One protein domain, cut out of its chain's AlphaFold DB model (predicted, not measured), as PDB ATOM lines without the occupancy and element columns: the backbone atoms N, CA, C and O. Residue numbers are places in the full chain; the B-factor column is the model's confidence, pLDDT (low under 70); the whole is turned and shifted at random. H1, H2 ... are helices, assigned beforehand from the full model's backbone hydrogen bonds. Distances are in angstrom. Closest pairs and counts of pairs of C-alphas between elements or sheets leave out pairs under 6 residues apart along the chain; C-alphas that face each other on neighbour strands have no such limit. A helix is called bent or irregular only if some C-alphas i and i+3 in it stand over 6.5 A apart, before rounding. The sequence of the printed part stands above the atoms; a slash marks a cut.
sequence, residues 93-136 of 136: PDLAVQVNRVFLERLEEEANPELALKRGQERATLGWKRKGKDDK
ATOM      1  N   PRO A  93      35.908 -28.419  68.087       91.50
ATOM      2  CA  PRO A  93      35.103 -27.211  67.901       91.50
ATOM      3  C   PRO A  93      35.552 -26.361  66.704       91.50
ATOM      4  O   PRO A  93      34.714 -25.834  65.979       91.50
ATOM      5  N   ASP A  94      36.860 -26.286  66.439       89.06
ATOM      6  CA  ASP A  94      37.390 -25.572  65.271       89.06
ATOM      7  C   ASP A  94      36.899 -26.196  63.958       89.06
ATOM      8  O   ASP A  94      36.541 -25.475  63.025       89.06
ATOM      9  N   LEU A  95      36.817 -27.533  63.882       87.44
ATOM     10  CA  LEU A  95      36.205 -28.202  62.731       87.44
ATOM     11  C   LEU A  95      34.732 -27.830  62.603       87.44
ATOM     12  O   LEU A  95      34.288 -27.528  61.500       87.44
ATOM     13  N   ALA A  96      33.989 -27.834  63.711       92.38
ATOM     14  CA  ALA A  96      32.575 -27.473  63.710       92.38
ATOM     15  C   ALA A  96      32.355 -26.057  63.151       92.38
ATOM     16  O   ALA A  96      31.500 -25.849  62.292       92.38
ATOM     17  N   VAL A  97      33.193 -25.092  63.546       94.62
ATOM     18  CA  VAL A  97      33.153 -23.726  62.999       94.62
ATOM     19  C   VAL A  97      33.418 -23.718  61.491       94.62
ATOM     20  O   VAL A  97      32.703 -23.045  60.748       94.62
ATOM     21  N   GLN A  98      34.404 -24.481  61.014       91.06
ATOM     22  CA  GLN A  98      34.717 -24.549  59.582       91.06
ATOM     23  C   GLN A  98      33.602 -25.218  58.768       91.06
ATOM     24  O   GLN A  98      33.284 -24.757  57.672       91.06
ATOM     25  N   VAL A  99      32.978 -26.275  59.293       90.06
ATOM     26  CA  VAL A  99      31.836 -26.943  58.649       90.06
ATOM     27  C   VAL A  99      30.648 -25.988  58.555       90.06
ATOM     28  O   VAL A  99      30.090 -25.819  57.469       90.06
ATOM     29  N   ASN A 100      30.320 -25.297  59.650       95.44
ATOM     30  CA  ASN A 100      29.265 -24.285  59.669       95.44
ATOM     31  C   ASN A 100      29.531 -23.175  58.651       95.44
ATOM     32  O   ASN A 100      28.636 -22.792  57.904       95.44
ATOM     33  N   ARG A 101      30.776 -22.697  58.569       94.75
ATOM     34  CA  ARG A 101      31.177 -21.699  57.579       94.75
ATOM     35  C   ARG A 101      30.930 -22.183  56.149       94.75
ATOM     36  O   ARG A 101      30.346 -21.441  55.371       94.75
ATOM     37  N   VAL A 102      31.333 -23.407  55.801       92.94
ATOM     38  CA  VAL A 102      31.118 -23.962  54.449       92.94
ATOM     39  C   VAL A 102      29.628 -24.094  54.128       92.94
ATOM     40  O   VAL A 102      29.212 -23.791  53.010       92.94
ATOM     41  N   PHE A 103      28.813 -24.511  55.100       94.94
ATOM     42  CA  PHE A 103      27.361 -24.570  54.934       94.94
ATOM     43  C   PHE A 103      26.758 -23.182  54.668       94.94
ATOM     44  O   PHE A 103      25.990 -23.018  53.722       94.94
ATOM     45  N   LEU A 104      27.145 -22.167  55.446       95.94
ATOM     46  CA  LEU A 104      26.677 -20.792  55.255       95.94
ATOM     47  C   LEU A 104      27.155 -20.197  53.923       95.94
ATOM     48  O   LEU A 104      26.356 -19.605  53.202       95.94
ATOM     49  N   GLU A 105      28.419 -20.418  53.548       94.38
ATOM     50  CA  GLU A 105      28.955 -19.998  52.246       94.38
ATOM     51  C   GLU A 105      28.131 -20.582  51.091       94.38
ATOM     52  O   GLU A 105      27.897 -19.891  50.099       94.38
ATOM     53  N   ARG A 106      27.653 -21.828  51.219       95.31
ATOM     54  CA  ARG A 106      26.802 -22.458  50.207       95.31
ATOM     55  C   ARG A 106      25.437 -21.776  50.083       95.31
ATOM     56  O   ARG A 106      24.966 -21.591  48.966       95.31
ATOM     57  N   LEU A 107      24.825 -21.381  51.199       96.62
ATOM     58  CA  LEU A 107      23.554 -20.650  51.179       96.62
ATOM     59  C   LEU A 107      23.702 -19.269  50.520       96.62
ATOM     60  O   LEU A 107      22.838 -18.858  49.747       96.62
ATOM     61  N   GLU A 108      24.813 -18.572  50.769       96.12
ATOM     62  CA  GLU A 108      25.124 -17.300  50.101       96.12
ATOM     63  C   GLU A 108      25.296 -17.472  48.585       96.12
ATOM     64  O   GLU A 108      24.806 -16.659  47.803       96.12
ATOM     65  N   GLU A 109      25.986 -18.534  48.166       95.38
ATOM     66  CA  GLU A 109      26.189 -18.876  46.754       95.38
ATOM     67  C   GLU A 109      24.875 -19.245  46.045       95.38
ATOM     68  O   GLU A 109      24.704 -18.935  44.869       95.38
ATOM     69  N   GLU A 110      23.931 -19.881  46.743       94.06
ATOM     70  CA  GLU A 110      22.599 -20.182  46.199       94.06
ATOM     71  C   GLU A 110      21.738 -18.923  46.042       94.06
ATOM     72  O   GLU A 110      20.995 -18.808  45.067       94.06
ATOM     73  N   ALA A 111      21.876 -17.951  46.948       95.56
ATOM     74  CA  ALA A 111      21.208 -16.655  46.841       95.56
ATOM     75  C   ALA A 111      21.843 -15.736  45.779       95.56
ATOM     76  O   ALA A 111      21.163 -14.874  45.221       95.56
ATOM     77  N   ASN A 112      23.137 -15.912  45.493       95.50
ATOM     78  CA  ASN A 112      23.881 -15.138  44.504       95.50
ATOM     79  C   ASN A 112      24.740 -16.053  43.604       95.50
ATOM     80  O   ASN A 112      25.915 -16.291  43.898       95.50
ATOM     81  N   PRO A 113      24.199 -16.517  42.461       92.12
ATOM     82  CA  PRO A 113      24.924 -17.406  41.552       92.12
ATOM     83  C   PRO A 113      26.242 -16.833  41.001       92.12
ATOM     84  O   PRO A 113      27.180 -17.590  40.749       92.12
ATOM     85  N   GLU A 114      26.365 -15.508  40.844       95.25
ATOM     86  CA  GLU A 114      27.625 -14.880  40.412       95.25
ATOM     87  C   GLU A 114      28.725 -15.033  41.470       95.25
ATOM     88  O   GLU A 114      29.892 -15.259  41.137       95.25
ATOM     89  N   LEU A 115      28.356 -14.981  42.754       94.69
ATOM     90  CA  LEU A 115      29.283 -15.225  43.858       94.69
ATOM     91  C   LEU A 115      29.834 -16.656  43.814       94.69
ATOM     92  O   LEU A 115      31.026 -16.852  44.060       94.69
ATOM     93  N   ALA A 116      29.005 -17.637  43.444       93.38
ATOM     94  CA  ALA A 116      29.433 -19.025  43.273       93.38
ATOM     95  C   ALA A 116      30.499 -19.164  42.174       93.38
ATOM     96  O   ALA A 116      31.515 -19.838  42.372       93.38
ATOM     97  N   LEU A 117      30.310 -18.482  41.036       94.56
ATOM     98  CA  LEU A 117      31.287 -18.462  39.943       94.56
ATOM     99  C   LEU A 117      32.605 -17.816  40.383       94.56
ATOM    100  O   LEU A 117      33.671 -18.404  40.190       94.56
ATOM    101  N   LYS A 118      32.531 -16.649  41.033       95.25
ATOM    102  CA  LYS A 118      33.707 -15.920  41.523       95.25
ATOM    103  C   LYS A 118      34.512 -16.748  42.529       95.25
ATOM    104  O   LYS A 118      35.710 -16.950  42.338       95.25
ATOM    105  N   ARG A 119      33.860 -17.295  43.562       92.88
ATOM    106  CA  ARG A 119      34.512 -18.163  44.562       92.88
ATOM    107  C   ARG A 119      35.094 -19.421  43.917       92.88
ATOM    108  O   ARG A 119      36.180 -19.859  44.289       92.88
ATOM    109  N   GLY A 120      34.406 -19.997  42.931       92.44
ATOM    110  CA  GLY A 120      34.911 -21.124  42.145       92.44
ATOM    111  C   GLY A 120      36.224 -20.804  41.423       92.44
ATOM    112  O   GLY A 120      37.182 -21.573  41.528       92.44
ATOM    113  N   GLN A 121      36.294 -19.650  40.754       93.44
ATOM    114  CA  GLN A 121      37.509 -19.165  40.090       93.44
ATOM    115  C   GLN A 121      38.641 -18.921  41.095       93.44
ATOM    116  O   GLN A 121      39.740 -19.437  40.910       93.44
ATOM    117  N   GLU A 122      38.367 -18.227  42.203       92.31
ATOM    118  CA  GLU A 122      39.356 -17.966  43.258       92.31
ATOM    119  C   GLU A 122      39.937 -19.267  43.837       92.31
ATOM    120  O   GLU A 122      41.158 -19.405  43.970       92.31
ATOM    121  N   ARG A 123      39.085 -20.261  44.130       90.38
ATOM    122  CA  ARG A 123      39.519 -21.592  44.592       90.38
ATOM    123  C   ARG A 123      40.410 -22.283  43.553       90.38
ATOM    124  O   ARG A 123      41.406 -22.900  43.936       90.38
ATOM    125  N   ALA A 124      40.085 -22.176  42.262       89.75
ATOM    126  CA  ALA A 124      40.891 -22.744  41.182       89.75
ATOM    127  C   ALA A 124      42.273 -22.078  41.098       89.75
ATOM    128  O   ALA A 124      43.283 -22.783  41.140       89.75
ATOM    129  N   THR A 125      42.328 -20.741  41.097       90.88
ATOM    130  CA  THR A 125      43.580 -19.971  41.090       90.88
ATOM    131  C   THR A 125      44.453 -20.307  42.299       90.88
ATOM    132  O   THR A 125      45.644 -20.584  42.156       90.88
ATOM    133  N   LEU A 126      43.875 -20.365  43.506       86.31
ATOM    134  CA  LEU A 126      44.597 -20.782  44.714       86.31
ATOM    135  C   LEU A 126      45.126 -22.218  44.602       86.31
ATOM    136  O   LEU A 126      46.228 -22.512  45.070       86.31
ATOM    137  N   GLY A 127      44.351 -23.112  43.986       85.00
ATOM    138  CA  GLY A 127      44.745 -24.491  43.720       85.00
ATOM    139  C   GLY A 127      45.912 -24.608  42.736       85.00
ATOM    140  O   GLY A 127      46.788 -25.448  42.942       85.00
ATOM    141  N   TRP A 128      45.957 -23.772  41.696       86.50
ATOM    142  CA  TRP A 128      47.065 -23.727  40.734       86.50
ATOM    143  C   TRP A 128      48.345 -23.184  41.360       86.50
ATOM    144  O   TRP A 128      49.379 -23.848  41.270       86.50
ATOM    145  N   LYS A 129      48.241 -22.081  42.117       84.81
ATOM    146  CA  LYS A 129      49.358 -21.519  42.892       84.81
ATOM    147  C   LYS A 129      49.963 -22.549  43.842       84.81
ATOM    148  O   LYS A 129      51.174 -22.737  43.864       84.81
ATOM    149  N   ARG A 130      49.126 -23.301  44.571       80.00
ATOM    150  CA  ARG A 130      49.591 -24.388  45.456       80.00
ATOM    151  C   ARG A 130      50.339 -25.504  44.721       80.00
ATOM    152  O   ARG A 130      51.153 -26.181  45.335       80.00
ATOM    153  N   LYS A 131      50.050 -25.720  43.436       80.19
ATOM    154  CA  LYS A 131      50.687 -26.745  42.594       80.19
ATOM    155  C   LYS A 131      51.911 -26.224  41.833       80.19
ATOM    156  O   LYS A 131      52.449 -26.973  41.023       80.19
ATOM    157  N   GLY A 132      52.324 -24.973  42.055       76.75
ATOM    158  CA  GLY A 132      53.443 -24.357  41.337       76.75
ATOM    159  C   GLY A 132      53.215 -24.252  39.827       76.75
ATOM    160  O   GLY A 132      54.174 -24.201  39.064       76.75
ATOM    161  N   LYS A 133      51.954 -24.285  39.376       68.31
ATOM    162  CA  LYS A 133      51.620 -23.960  37.991       68.31
ATOM    163  C   LYS A 133      51.456 -22.450  37.930       68.31
ATOM    164  O   LYS A 133      50.414 -21.953  38.352       68.31
ATOM    165  N   ASP A 134      52.493 -21.761  37.471       56.44
ATOM    166  CA  ASP A 134      52.383 -20.349  37.126       56.44
ATOM    167  C   ASP A 134      51.428 -20.185  35.943       56.44
ATOM    168  O   ASP A 134      51.397 -21.010  35.020       56.44
ATOM    169  N   ASP A 135      50.610 -19.138  36.032       57.81
ATOM    170  CA  ASP A 135      49.644 -18.744  35.017       57.81
ATOM    171  C   ASP A 135      50.388 -18.535  33.679       57.81
ATOM    172  O   ASP A 135      51.347 -17.765  33.607       57.81
ATOM    173  N   LYS A 136      49.988 -19.272  32.635       44.81
ATOM    174  CA  LYS A 136      50.390 -18.989  31.249       44.81
ATOM    175  C   LYS A 136      49.461 -17.956  30.639       44.81
ATOM    176  O   LYS A 136      48.238 -18.089  30.869       44.81
TER     177      LYS A 136
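What this domain is: This is residues 93 to 136 of the 136 residues of the protein "KilA-N domain-containing protein" of Siphonobacter sp. BAB-5385 (UniProt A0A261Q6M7). Two long helices, H1 and H2, meet near their ends in a flat, open V, with a tight one-residue link at its point. The arms spread apart from that corner, and a short tail, residues 131 to 136, follows the far end of H2. The printed part has 44 residues with two named helices, H1 then H2, and no named strand; the class is all helix. The whole is loose, with a radius of gyration of the C-alphas of 13.3 A, and its C-alphas span 36 by 28 by 5 A.

How they stand to each other: Begin with H1, residues 93 to 111, where residues 93 to 104 stand free. Go on through Asn 112, the tight link, into H2, residues 113 to 130. The two helices touch only at the corner by their link, with residues 108 to 110 of H1 and 115 to 116 of H2 alone. Look there for their closest C-alphas, those of Glu 109 and Ala 116, 4.8 A apart. Their lines stand at a steep tilt of 48 degrees, opposite ways, and their centres are 16.3 A apart. Farther on, residues 126 to 132 stand free, of which 126 to 130 belong to H2. In both H1 and H2, every O i to N i+4 pair is within hydrogen-bond range.

Where its parts are: Find C-alpha 93 at (35.103, -27.211, 67.901); from there H1 runs 27.4 A to C-alpha 111 at (21.208, -16.655, 46.841). H2 starts at C-alpha 113 and runs 25.9 A to C-alpha 130 at (49.591, -24.388, 45.456). Neither helix is bent.

The domain as a whole: The two C-alphas farthest apart are those of Pro 93 and Lys 136, at 40.6 A. The printed part has no cut, and it ends at the chain's last residue. Read the B-factor column for the model's confidence: the mean pLDDT of the printed part is 88.3, and residues 133 to 136 are under 70.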